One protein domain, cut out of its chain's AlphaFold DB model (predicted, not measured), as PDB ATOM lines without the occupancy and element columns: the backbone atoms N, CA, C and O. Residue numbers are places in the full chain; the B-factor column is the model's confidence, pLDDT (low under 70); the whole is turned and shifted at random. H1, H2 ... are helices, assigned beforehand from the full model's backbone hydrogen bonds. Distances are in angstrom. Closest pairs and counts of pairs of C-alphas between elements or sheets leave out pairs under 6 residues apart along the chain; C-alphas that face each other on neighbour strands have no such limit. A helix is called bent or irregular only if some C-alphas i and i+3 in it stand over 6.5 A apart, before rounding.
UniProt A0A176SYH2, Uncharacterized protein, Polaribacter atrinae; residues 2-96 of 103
ATOM      1  N   VAL A   2     154.352 105.478 125.610       80.69
ATOM      2  CA  VAL A   2     153.661 104.202 125.295       80.69
ATOM      3  C   VAL A   2     153.956 103.094 126.316       80.69
ATOM      4  O   VAL A   2     153.036 102.469 126.828       80.69
ATOM      5  N   ILE A   3     155.224 102.917 126.702       80.56
ATOM      6  CA  ILE A   3     155.636 101.913 127.702       80.56
ATOM      7  C   ILE A   3     154.989 102.171 129.073       80.56
ATOM      8  O   ILE A   3     154.578 101.237 129.751       80.56
ATOM      9  N   PHE A   4     154.821 103.437 129.459       84.69
ATOM     10  CA  PHE A   4     154.175 103.802 130.722       84.69
ATOM     11  C   PHE A   4     152.686 103.425 130.726       84.69
ATOM     12  O   PHE A   4     152.198 102.856 131.697       84.69
ATOM     13  N   ILE A   5     151.983 103.658 129.612       85.00
ATOM     14  CA  ILE A   5     150.576 103.257 129.443       85.00
ATOM     15  C   ILE A   5     150.437 101.731 129.529       85.00
ATOM     16  O   ILE A   5     149.524 101.237 130.187       85.00
ATOM     17  N   ILE A   6     151.367 100.982 128.925       86.12
ATOM     18  CA  ILE A   6     151.382  99.512 128.979       86.12
ATOM     19  C   ILE A   6     151.577  99.014 130.417       86.12
ATOM     20  O   ILE A   6     150.864  98.112 130.849       86.12
ATOM     21  N   ILE A   7     152.490  99.619 131.182       86.88
ATOM     22  CA  ILE A   7     152.730  99.254 132.588       86.88
ATOM     23  C   ILE A   7     151.484  99.522 133.445       86.88
ATOM     24  O   ILE A   7     151.065  98.648 134.201       86.88
ATOM     25  N   VAL A   8     150.843 100.685 133.294       85.75
ATOM     26  CA  VAL A   8     149.605 101.012 134.027       85.75
ATOM     27  C   VAL A   8     148.468 100.053 133.651       85.75
ATOM     28  O   VAL A   8     147.753  99.574 134.532       85.75
ATOM     29  N   ALA A   9     148.329  99.713 132.367       84.75
ATOM     30  CA  ALA A   9     147.329  98.756 131.900       84.75
ATOM     31  C   ALA A   9     147.570  97.342 132.457       84.75
ATOM     32  O   ALA A   9     146.621  96.676 132.874       84.75
ATOM     33  N   LEU A  10     148.832  96.901 132.527       86.25
ATOM     34  CA  LEU A  10     149.206  95.622 133.135       86.25
ATOM     35  C   LEU A  10     148.893  95.596 134.634       86.25
ATOM     36  O   LEU A  10     148.271  94.643 135.098       86.25
ATOM     37  N   ILE A  11     149.235  96.650 135.383       85.00
ATOM     38  CA  ILE A  11     148.908  96.753 136.818       85.00
ATOM     39  C   ILE A  11     147.390  96.714 137.029       85.00
ATOM     40  O   ILE A  11     146.895  95.992 137.898       85.00
ATOM     41  N   TYR A  12     146.630  97.442 136.212       84.81
ATOM     42  CA  TYR A  12     145.173  97.423 136.287       84.81
ATOM     43  C   TYR A  12     144.603  96.016 136.046       84.81
ATOM     44  O   TYR A  12     143.737  95.556 136.794       84.81
ATOM     45  N   PHE A  13     145.105  95.306 135.032       86.50
ATOM     46  CA  PHE A  13     144.576  93.999 134.647       86.50
ATOM     47  C   PHE A  13     144.979  92.874 135.610       86.50
ATOM     48  O   PHE A  13     144.153  92.006 135.892       86.50
ATOM     49  N   PHE A  14     146.213  92.896 136.121       82.81
ATOM     50  CA  PHE A  14     146.768  91.824 136.954       82.81
ATOM     51  C   PHE A  14     146.639  92.051 138.461       82.81
ATOM     52  O   PHE A  14     146.607  91.070 139.196       82.81
ATOM     53  N   ALA A  15     146.544  93.294 138.939       79.38
ATOM     54  CA  ALA A  15     146.415  93.579 140.370       79.38
ATOM     55  C   ALA A  15     145.022  94.113 140.721       79.38
ATOM     56  O   ALA A  15     144.303  93.510 141.514       79.38
ATOM     57  N   VAL A  16     144.597  95.212 140.090       79.19
ATOM     58  CA  VAL A  16     143.363  95.918 140.484       79.19
ATOM     59  C   VAL A  16     142.113  95.102 140.151       79.19
ATOM     60  O   VAL A  16     141.247  94.898 141.000       79.19
ATOM     61  N   ARG A  17     142.004  94.595 138.919       80.19
ATOM     62  CA  ARG A  17     140.833  93.836 138.458       80.19
ATOM     63  C   ARG A  17     140.569  92.544 139.255       80.19
ATOM     64  O   ARG A  17     139.411  92.345 139.634       80.19
ATOM     65  N   PRO A  18     141.550  91.654 139.509       77.19
ATOM     66  CA  PRO A  18     141.305  90.454 140.310       77.19
ATOM     67  C   PRO A  18     141.006  90.786 141.772       77.19
ATOM     68  O   PRO A  18     140.105  90.175 142.343       77.19
ATOM     69  N   PHE A  19     141.657  91.804 142.341       76.06
ATOM     70  CA  PHE A  19     141.377  92.266 143.701       76.06
ATOM     71  C   PHE A  19     139.927  92.752 143.864       76.06
ATOM     72  O   PHE A  19     139.217  92.336 144.778       76.06
ATOM     73  N   LEU A  20     139.426  93.557 142.918       74.81
ATOM     74  CA  LEU A  20     138.025  94.001 142.917       74.81
ATOM     75  C   LEU A  20     137.032  92.837 142.771       74.81
ATOM     76  O   LEU A  20     135.927  92.898 143.312       74.81
ATOM     77  N   ARG A  21     137.403  91.778 142.038       74.75
ATOM     78  CA  ARG A  21     136.586  90.561 141.917       74.75
ATOM     79  C   ARG A  21     136.531  89.776 143.224       74.75
ATOM     80  O   ARG A  21     135.440  89.363 143.602       74.75
ATOM     81  N   GLN A  22     137.666  89.602 143.900       76.00
ATOM     82  CA  GLN A  22     137.724  88.931 145.202       76.00
ATOM     83  C   GLN A  22     136.874  89.666 146.237       76.00
ATOM     84  O   GLN A  22     135.994  89.052 146.825       76.00
ATOM     85  N   LYS A  23     137.024  90.992 146.346       70.94
ATOM     86  CA  LYS A  23     136.239  91.797 147.293       70.94
ATOM     87  C   LYS A  23     134.729  91.670 147.067       70.94
ATOM     88  O   LYS A  23     133.963  91.572 148.015       70.94
ATOM     89  N   LYS A  24     134.283  91.638 145.803       69.19
ATOM     90  CA  LYS A  24     132.868  91.384 145.494       69.19
ATOM     91  C   LYS A  24     132.438  89.988 145.936       69.19
ATOM     92  O   LYS A  24     131.377  89.864 146.532       69.19
ATOM     93  N   ALA A  25     133.233  88.962 145.642       75.00
ATOM     94  CA  ALA A  25     132.918  87.594 146.040       75.00
ATOM     95  C   ALA A  25     132.808  87.460 147.568       75.00
ATOM     96  O   ALA A  25     131.849  86.867 148.047       75.00
ATOM     97  N   GLU A  26     133.724  88.075 148.316       73.56
ATOM     98  CA  GLU A  26     133.686  88.131 149.782       73.56
ATOM     99  C   GLU A  26     132.409  88.803 150.289       73.56
ATOM    100  O   GLU A  26     131.701  88.209 151.093       73.56
ATOM    101  N   SER A  27     132.032  89.969 149.750       73.50
ATOM    102  CA  SER A  27     130.773  90.634 150.120       73.50
ATOM    103  C   SER A  27     129.537  89.764 149.868       73.50
ATOM    104  O   SER A  27     128.642  89.716 150.709       73.50
ATOM    105  N   TYR A  28     129.483  89.053 148.736       77.00
ATOM    106  CA  TYR A  28     128.383  88.125 148.454       77.00
ATOM    107  C   TYR A  28     128.362  86.948 149.434       77.00
ATOM    108  O   TYR A  28     127.293  86.579 149.904       77.00
ATOM    109  N   ILE A  29     129.519  86.374 149.770       80.88
ATOM    110  CA  ILE A  29     129.615  85.279 150.747       80.88
ATOM    111  C   ILE A  29     129.179  85.764 152.136       80.88
ATOM    112  O   ILE A  29     128.379  85.099 152.791       80.88
ATOM    113  N   SER A  30     129.639  86.941 152.563       78.25
ATOM    114  CA  SER A  30     129.266  87.542 153.847       78.25
ATOM    115  C   SER A  30     127.762  87.820 153.937       78.25
ATOM    116  O   SER A  30     127.174  87.581 154.987       78.25
ATOM    117  N   TYR A  31     127.106  88.202 152.835       81.56
ATOM    118  CA  TYR A  31     125.643  88.337 152.781       81.56
ATOM    119  C   TYR A  31     124.896  87.016 153.039       81.56
ATOM    120  O   TYR A  31     123.862  87.015 153.700       81.56
ATOM    121  N   TYR A  32     125.413  85.869 152.596       83.69
ATOM    122  CA  TYR A  32     124.785  84.578 152.914       83.69
ATOM    123  C   TYR A  32     125.041  84.114 154.354       83.69
ATOM    124  O   TYR A  32     124.259  83.319 154.876       83.69
ATOM    125  N   ASN A  33     126.097  84.627 154.991       84.69
ATOM    126  CA  ASN A  33     126.515  84.249 156.342       84.69
ATOM    127  C   ASN A  33     125.857  85.072 157.460       84.69
ATOM    128  O   ASN A  33     125.995  84.704 158.625       84.69
ATOM    129  N   VAL A  34     125.181  86.181 157.144       88.56
ATOM    130  CA  VAL A  34     124.439  86.958 158.148       88.56
ATOM    131  C   VAL A  34     123.076  86.316 158.467       88.56
ATOM    132  O   VAL A  34     122.519  85.615 157.615       88.56
ATOM    133  N   PRO A  35     122.519  86.551 159.673       89.75
ATOM    134  CA  PRO A  35     121.162  86.133 160.023       89.75
ATOM    135  C   PRO A  35     120.108  86.681 159.055       89.75
ATOM    136  O   PRO A  35     120.290  87.752 158.471       89.75
ATOM    137  N   ASP A  36     118.986  85.974 158.912       89.94
ATOM    138  CA  ASP A  36     117.939  86.343 157.948       89.94
ATOM    139  C   ASP A  36     117.285  87.697 158.261       89.94
ATOM    140  O   ASP A  36     116.963  88.437 157.336       89.94
ATOM    141  N   GLU A  37     117.210  88.087 159.537       90.31
ATOM    142  CA  GLU A  37     116.761  89.424 159.953       90.31
ATOM    143  C   GLU A  37     117.644  90.535 159.355       90.31
ATOM    144  O   GLU A  37     117.146  91.512 158.800       90.31
ATOM    145  N   ILE A  38     118.969  90.356 159.372       90.69
ATOM    146  CA  ILE A  38     119.916  91.313 158.780       90.69
ATOM    147  C   ILE A  38     119.781  91.335 157.255       90.69
ATOM    148  O   ILE A  38     119.879  92.402 156.646       90.69
ATOM    149  N   LYS A  39     119.532  90.182 156.620       90.75
ATOM    150  CA  LYS A  39     119.279  90.126 155.169       90.75
ATOM    151  C   LYS A  39     118.027  90.907 154.808       90.75
ATOM    152  O   LYS A  39     118.084  91.724 153.894       90.75
ATOM    153  N   GLU A  40     116.942  90.725 155.557       92.75
ATOM    154  CA  GLU A  40     115.695  91.459 155.348       92.75
ATOM    155  C   GLU A  40     115.902  92.970 155.514       92.75
ATOM    156  O   GLU A  40     115.440  93.754 154.683       92.75
ATOM    157  N   MET A  41     116.674  93.399 156.516       92.44
ATOM    158  CA  MET A  41     117.037  94.809 156.697       92.44
ATOM    159  C   MET A  41     117.879  95.355 155.534       92.44
ATOM    160  O   MET A  41     117.661  96.480 155.082       92.44
ATOM    161  N   ILE A  42     118.825  94.571 155.009       91.38
ATOM    162  CA  ILE A  42     119.619  94.950 153.828       91.38
ATOM    163  C   ILE A  42     118.727  95.032 152.582       91.38
ATOM    164  O   ILE A  42     118.872  95.944 151.761       91.38
ATOM    165  N   ASP A  43     117.791  94.099 152.432       91.25
ATOM    166  CA  ASP A  43     116.917  94.023 151.270       91.25
ATOM    167  C   ASP A  43     115.883  95.142 151.243       91.25
ATOM    168  O   ASP A  43     115.697  95.753 150.185       91.25
ATOM    169  N   SER A  44     115.307  95.452 152.406       92.75
ATOM    170  CA  SER A  44     114.385  96.570 152.650       92.75
ATOM    171  C   SER A  44     115.074  97.935 152.756       92.75
ATOM    172  O   SER A  44     114.402  98.958 152.864       92.75
ATOM    173  N   GLU A  45     116.407  97.972 152.684       90.62
ATOM    174  CA  GLU A  45     117.228  99.172 152.850       90.62
ATOM    175  C   GLU A  45     116.982  99.916 154.175       90.62
ATOM    176  O   GLU A  45     117.025 101.151 154.222       90.62
ATOM    177  N   ASN A  46     116.766  99.184 155.267       93.12
ATOM    178  CA  ASN A  46     116.561  99.764 156.587       93.12
ATOM    179  C   ASN A  46     117.881 100.271 157.193       93.12
ATOM    180  O   ASN A  46     118.583  99.589 157.937       93.12
ATOM    181  N   VAL A  47     118.240 101.499 156.821       92.88
ATOM    182  CA  VAL A  47     119.517 102.136 157.173       92.88
ATOM    183  C   VAL A  47     119.665 102.368 158.680       92.88
ATOM    184  O   VAL A  47     120.781 102.277 159.191       92.88
ATOM    185  N   PHE A  48     118.578 102.705 159.377       93.25
ATOM    186  CA  PHE A  48     118.633 103.074 160.793       93.25
ATOM    187  C   PHE A  48     118.939 101.863 161.666       93.25
ATOM    188  O   PHE A  48     119.948 101.888 162.368       93.25
ATOM    189  N   ASP A  49     118.156 100.797 161.531       93.06
ATOM    190  CA  ASP A  49     118.297  99.596 162.358       93.06
ATOM    191  C   ASP A  49     119.655  98.919 162.121       93.06
ATOM    192  O   ASP A  49     120.343  98.533 163.062       93.06
ATOM    193  N   LEU A  50     120.126  98.881 160.867       94.12
ATOM    194  CA  LEU A  50     121.475  98.394 160.552       94.12
ATOM    195  C   LEU A  50     122.570  99.243 161.201       94.12
ATOM    196  O   LEU A  50     123.596  98.709 161.616       94.12
ATOM    197  N   SER A  51     122.381 100.561 161.269       93.00
ATOM    198  CA  SER A  51     123.356 101.443 161.910       93.00
ATOM    199  C   SER A  51     123.385 101.234 163.419       93.00
ATOM    200  O   SER A  51     124.470 101.229 163.992       93.00
ATOM    201  N   GLU A  52     122.224 101.038 164.041       94.19
ATOM    202  CA  GLU A  52     122.094 100.769 165.475       94.19
ATOM    203  C   GLU A  52     122.777  99.452 165.845       94.19
ATOM    204  O   GLU A  52     123.695  99.453 166.662       94.19
ATOM    205  N   ILE A  53     122.458  98.368 165.127       94.19
ATOM    206  CA  ILE A  53     123.091  97.054 165.313       94.19
ATOM    207  C   ILE A  53     124.613  97.156 165.182       94.19
ATOM    208  O   ILE A  53     125.354  96.612 165.996       94.19
ATOM    209  N   LEU A  54     125.109  97.878 164.174       93.44
ATOM    210  CA  LEU A  54     126.550  98.052 163.992       93.44
ATOM    211  C   LEU A  54     127.208  98.815 165.145       93.44
ATOM    212  O   LEU A  54     128.341  98.494 165.497       93.44
ATOM    213  N   VAL A  55     126.542  99.819 165.716       93.50
ATOM    214  CA  VAL A  55     127.068 100.560 166.871       93.50
ATOM    215  C   VAL A  55     127.036  99.705 168.132       93.50
ATOM    216  O   VAL A  55     128.014  99.709 168.879       93.50
ATOM    217  N   ASP A  56     125.981  98.925 168.343       94.00
ATOM    218  CA  ASP A  56     125.875  98.019 169.489       94.00
ATOM    219  C   ASP A  56     126.966  96.946 169.464       94.00
ATOM    220  O   ASP A  56     127.664  96.746 170.460       94.00
ATOM    221  N   LEU A  57     127.211  96.331 168.305       92.81
ATOM    222  CA  LEU A  57     128.314  95.380 168.128       92.81
ATOM    223  C   LEU A  57     129.677  96.026 168.427       92.81
ATOM    224  O   LEU A  57     130.570  95.394 168.988       92.81
ATOM    225  N   GLU A  58     129.862  97.300 168.084       90.00
ATOM    226  CA  GLU A  58     131.100  98.026 168.380       90.00
ATOM    227  C   GLU A  58     131.266  98.358 169.860       90.00
ATOM    228  O   GLU A  58     132.389  98.286 170.368       90.00
ATOM    229  N   LEU A  59     130.171  98.707 170.542       91.69
ATOM    230  CA  LEU A  59     130.143  98.915 171.989       91.69
ATOM    231  C   LEU A  59     130.480  97.618 172.731       91.69
ATOM    232  O   LEU A  59     131.253  97.643 173.691       91.69
ATOM    233  N   ASN A  60     129.980  96.488 172.230       92.94
ATOM    234  CA  ASN A  60     130.244  95.152 172.766       92.94
ATOM    235  C   ASN A  60     131.601  94.565 172.331       92.94
ATOM    236  O   ASN A  60     131.970  93.481 172.772       92.94
ATOM    237  N   GLN A  61     132.378  95.285 171.512       90.56
ATOM    238  CA  GLN A  61     133.673  94.847 170.964       90.56
ATOM    239  C   GLN A  61     133.590  93.614 170.040       90.56
ATOM    240  O   GLN A  61     134.596  92.956 169.757       90.56
ATOM    241  N   GLU A  62     132.414  93.339 169.482       91.38
ATOM    242  CA  GLU A  62     132.124  92.254 168.538       91.38
ATOM    243  C   GLU A  62     132.508  92.651 167.098       91.38
ATOM    244  O   GLU A  62     131.756  92.529 166.128       91.38
ATOM    245  N   TYR A  63     133.746  93.125 166.923       88.50
ATOM    246  CA  TYR A  63     134.233  93.685 165.652       88.50
ATOM    247  C   TYR A  63     134.201  92.694 164.485       88.50
ATOM    248  O   TYR A  63     134.118  93.097 163.323       88.50
ATOM    249  N   LYS A  64     134.291  91.391 164.775       88.38
ATOM    250  CA  LYS A  64     134.221  90.344 163.752       88.38
ATOM    251  C   LYS A  64     132.838  90.300 163.107       88.38
ATOM    252  O   LYS A  64     132.747  90.195 161.887       88.38
ATOM    253  N   GLU A  65     131.789  90.403 163.909       88.50
ATOM    254  CA  GLU A  65     130.400  90.364 163.450       88.50
ATOM    255  C   GLU A  65     130.036  91.669 162.752       88.50
ATOM    256  O   GLU A  65     129.534  91.637 161.628       88.50
ATOM    257  N   ALA A  66     130.441  92.810 163.322       90.31
ATOM    258  CA  ALA A  66     130.292  94.111 162.673       90.31
ATOM    259  C   ALA A  66     130.946  94.129 161.278       90.31
ATOM    260  O   ALA A  66     130.371  94.640 160.317       90.31
ATOM    261  N   LYS A  67     132.130  93.515 161.131       90.06
ATOM    262  CA  LYS A  67     132.810  93.389 159.835       90.06
ATOM    263  C   LYS A  67     132.007  92.552 158.833       90.06
ATOM    264  O   LYS A  67     131.874  92.970 157.685       90.06
ATOM    265  N   ILE A  68     131.469  91.405 159.249       89.88
ATOM    266  CA  ILE A  68     130.665  90.535 158.373       89.88
ATOM    267  C   ILE A  68     129.412  91.279 157.893       89.88
ATOM    268  O   ILE A  68     129.106  91.261 156.701       89.88
ATOM    269  N   ILE A  69     128.733  91.996 158.791       91.00
ATOM    270  CA  ILE A  69     127.544  92.790 158.451       91.00
ATOM    271  C   ILE A  69     127.904  93.938 157.499       91.00
ATOM    272  O   ILE A  69     127.215  94.145 156.503       91.00
ATOM    273  N   LEU A  70     129.015  94.645 157.723       91.12
ATOM    274  CA  LEU A  70     129.487  95.691 156.805       91.12
ATOM    275  C   LEU A  70     129.820  95.147 155.411       91.12
ATOM    276  O   LEU A  70     129.537  95.792 154.398       91.12
ATOM    277  N   GLU A  71     130.421  93.963 155.323       89.94
ATOM    278  CA  GLU A  71     130.679  93.300 154.042       89.94
ATOM    279  C   GLU A  71     129.380  92.879 153.346       89.94
ATOM    280  O   GLU A  71     129.265  93.049 152.128       89.94
ATOM    281  N   ALA A  72     128.387  92.410 154.107       89.31
ATOM    282  CA  ALA A  72     127.054  92.092 153.606       89.31
ATOM    283  C   ALA A  72     126.322  93.345 153.091       89.31
ATOM    284  O   ALA A  72     125.788  93.331 151.985       89.31
ATOM    285  N   ILE A  73     126.370  94.463 153.818       91.25
ATOM    286  CA  ILE A  73     125.819  95.761 153.387       91.25
ATOM    287  C   ILE A  73     126.477  96.226 152.081       91.25
ATOM    288  O   ILE A  73     125.802  96.688 151.158       91.25
ATOM    289  N   ASN A  74     127.795  96.051 151.961       88.94
ATOM    290  CA  ASN A  74     128.535  96.387 150.744       88.94
ATOM    291  C   ASN A  74     128.098  95.569 149.519       88.94
ATOM    292  O   ASN A  74     128.232  96.057 148.392       88.94
ATOM    293  N   SER A  75     127.549  94.363 149.712       87.25
ATOM    294  CA  SER A  75     127.035  93.536 148.613       87.25
ATOM    295  C   SER A  75     125.834  94.176 147.900       87.25
ATOM    296  O   SER A  75     125.733  94.076 146.677       87.25
ATOM    297  N   LYS A  76     124.986  94.916 148.635       88.19
ATOM    298  CA  LYS A  76     123.826  95.651 148.096       88.19
ATOM    299  C   LYS A  76     124.258  96.811 147.203       88.19
ATOM    300  O   LYS A  76     123.656  97.068 146.163       88.19
ATOM    301  N   GLY A  77     125.327  97.505 147.591       87.31
ATOM    302  CA  GLY A  77     125.963  98.525 146.767       87.31
ATOM    303  C   GLY A  77     126.514  99.714 147.546       87.31
ATOM    304  O   GLY A  77     126.148  99.993 148.686       87.31
ATOM    305  N   MET A  78     127.382 100.473 146.876       87.56
ATOM    306  CA  MET A  78     128.146 101.562 147.493       87.56
ATOM    307  C   MET A  78     127.268 102.710 148.013       87.56
ATOM    308  O   MET A  78     127.568 103.292 149.050       87.56
ATOM    309  N   ASN A  79     126.174 103.036 147.315       89.44
ATOM    310  CA  ASN A  79     125.256 104.091 147.756       89.44
ATOM    311  C   ASN A  79     124.548 103.712 149.058       89.44
ATOM    312  O   ASN A  79     124.394 104.562 149.930       89.44
ATOM    313  N   PHE A  80     124.155 102.444 149.197       91.38
ATOM    314  CA  PHE A  80     123.516 101.944 150.406       91.38
ATOM    315  C   PHE A  80     124.481 101.974 151.592       91.38
ATOM    316  O   PHE A  80     124.169 102.616 152.595       91.38
ATOM    317  N   SER A  81     125.684 101.410 151.427       91.62
ATOM    318  CA  SER A  81     126.730 101.426 152.463       91.62
ATOM    319  C   SER A  81     127.015 102.839 152.969       91.62
ATOM    320  O   SER A  81     126.993 103.076 154.169       91.62
ATOM    321  N   ARG A  82     127.169 103.816 152.066       92.19
ATOM    322  CA  ARG A  82     127.422 105.214 152.452       92.19
ATOM    323  C   ARG A  82     126.304 105.831 153.288       92.19
ATOM    324  O   ARG A  82     126.582 106.662 154.150       92.19
ATOM    325  N   ARG A  83     125.040 105.478 153.021       93.62
ATOM    326  CA  ARG A  83     123.915 105.957 153.838       93.62
ATOM    327  C   ARG A  83     123.981 105.363 155.243       93.62
ATOM    328  O   ARG A  83     123.797 106.114 156.194       93.62
ATOM    329  N   VAL A  84     124.293 104.070 155.359       93.25
ATOM    330  CA  VAL A  84     124.488 103.398 156.656       93.25
ATOM    331  C   VAL A  84     125.646 104.033 157.417       93.25
ATOM    332  O   VAL A  84     125.457 104.476 158.542       93.25
ATOM    333  N   ASP A  85     126.811 104.202 156.791       92.75
ATOM    334  CA  ASP A  85     127.977 104.788 157.460       92.75
ATOM    335  C   ASP A  85     127.736 106.228 157.923       92.75
ATOM    336  O   ASP A  85     128.233 106.628 158.976       92.75
ATOM    337  N   LYS A  86     126.929 107.008 157.193       92.75
ATOM    338  CA  LYS A  86     126.539 108.355 157.627       92.75
ATOM    339  C   LYS A  86     125.752 108.319 158.942       92.75
ATOM    340  O   LYS A  86     126.094 109.060 159.862       92.75
ATOM    341  N   ILE A  87     124.725 107.474 159.030       93.69
ATOM    342  CA  ILE A  87     123.875 107.363 160.226       93.69
ATOM    343  C   ILE A  87     124.654 106.729 161.384       93.69
ATOM    344  O   ILE A  87     124.683 107.284 162.484       93.69
ATOM    345  N   ARG A  88     125.380 105.637 161.123       92.94
ATOM    346  CA  ARG A  88     126.282 104.990 162.085       92.94
ATOM    347  C   ARG A  88     127.295 105.968 162.667       92.94
ATOM    348  O   ARG A  88     127.508 105.961 163.872       92.94
ATOM    349  N   ASN A  89     127.901 106.838 161.858       92.69
ATOM    350  CA  ASN A  89     128.853 107.831 162.359       92.69
ATOM    351  C   ASN A  89     128.213 108.791 163.376       92.69
ATOM    352  O   ASN A  89     128.801 109.069 164.419       92.69
ATOM    353  N   GLU A  90     126.999 109.275 163.103       91.94
ATOM    354  CA  GLU A  90     126.263 110.126 164.047       91.94
ATOM    355  C   GLU A  90     125.927 109.375 165.345       91.94
ATOM    356  O   GLU A  90     126.060 109.934 166.436       91.94
ATOM    357  N   MET A  91     125.531 108.104 165.241       92.56
ATOM    358  CA  MET A  91     125.227 107.245 166.390       92.56
ATOM    359  C   MET A  91     126.472 106.933 167.232       92.56
ATOM    360  O   MET A  91     126.436 107.090 168.449       92.56
ATOM    361  N   ARG A  92     127.605 106.602 166.605       92.88
ATOM    362  CA  ARG A  92     128.889 106.379 167.292       92.88
ATOM    363  C   ARG A  92     129.342 107.589 168.097       92.88
ATOM    364  O   ARG A  92     129.804 107.439 169.227       92.88
ATOM    365  N   ILE A  93     129.215 108.791 167.527       90.94
ATOM    366  CA  ILE A  93     129.571 110.037 168.218       90.94
ATOM    367  C   ILE A  93     128.690 110.219 169.458       90.94
ATOM    368  O   ILE A  93     129.211 110.535 170.527       90.94
ATOM    369  N   LYS A  94     127.379 109.968 169.345       90.31
ATOM    370  CA  LYS A  94     126.444 110.024 170.483       90.31
ATOM    371  C   LYS A  94     126.758 108.974 171.553       90.31
ATOM    372  O   LYS A  94     126.632 109.272 172.734       90.31
ATOM    373  N   ALA A  95     127.201 107.787 171.146       87.19
ATOM    374  CA  ALA A  95     127.583 106.693 172.036       87.19
ATOM    375  C   ALA A  95     128.982 106.858 172.672       87.19
ATOM    376  O   ALA A  95     129.396 106.025 173.471       87.19
ATOM    377  N   GLY A  96     129.734 107.912 172.329       88.69
ATOM    378  CA  GLY A  96     131.072 108.167 172.880       88.69
ATOM    379  C   GLY A  96     132.209 107.365 172.228       88.69
ATOM    380  O   GLY A  96     133.347 107.452 172.680       88.69
TER     381      GLY A  96
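This is residues 2 to 96 of the 103 residues of an uncharacterized protein of Polaribacter atrinae (UniProt A0A176SYH2). A long helical arm sticks out from a compact head of four shorter helices: residues 2 to 22 of H1 stand free, and residues 24 to 33 of H1 cross H4, which lies in the middle of the head. H2, H3 and H5 pack round H4, with H3 folded back on it as a hairpin. The printed part has 95 residues, with five named helices in the order H1, H2, H3, H4, H5 and no named strand; the class is all helix. The whole is loose, with a radius of gyration of the C-alphas of 16.7 A, and elongated, spanning 53 by 29 by 23 A, the free arm making much of the length.

H1, residues 2 to 33, is the longest helix, 45.8 A from C-alpha 2 at (153.661, 104.202, 125.295) to C-alpha 33 at (126.515, 84.249, 156.342). It is neither bent nor irregular, but only just: C-alphas 14 and 17 are 6.4 A apart. H2 holds residues 36 to 43. H3, residues 47 to 59, is 18.5 A long, and H4, residues 63 to 76, is 20.5 A long. H5, residues 78 to 94, is 24.6 A long and ends with C-alpha 94 at (126.444, 110.024, 170.483).

H4 is the hub and touches the four other helices. H1 touches it with residues 24 to 33 alone, the closest C-alphas being those of Tyr 31 and Ala 72, 4.1 A apart; their lines are only just about perpendicular, at 70.1 degrees. H3 and H4 form a helical hairpin at a shallow tilt of 20 degrees, opposite ways, and touch with the C-alphas of Leu 54 and Ala 66 closest, at 5.6 A. H4 and H5 form another helical hairpin at a tilt of 36 degrees, only just steep, with the C-alphas of Asn 74 and Ser 81 closest, at 5.6 A. H5 also touches H3, the same way at a steep tilt of 52 degrees, the closest C-alphas being those of Ser 51 and Arg 88, 4.6 A apart. H2 touches H4, with the C-alphas of Ile 42 and Ile 73 closest, at 6.3 A. H2 also touches H3, with the C-alphas of Met 41 and Leu 50 closest, at 6.9 A. H1 is apart from H3 and H5, and H2 is apart from H5. In H2, H3 and H5 every O i to N i+4 pair is within hydrogen-bond range; in H1 26 of 28 are, in H4 9 of 10.

The C-alphas of Val 2 and Asn 60 are the two farthest apart, at 53.7 A. Without residues 2 to 22 the body spans 34 by 23 by 22 A. The printed part has no cut, and its four links between helices are tight. The mean pLDDT of the printed part is 87.5, and residue 24 alone is under 70.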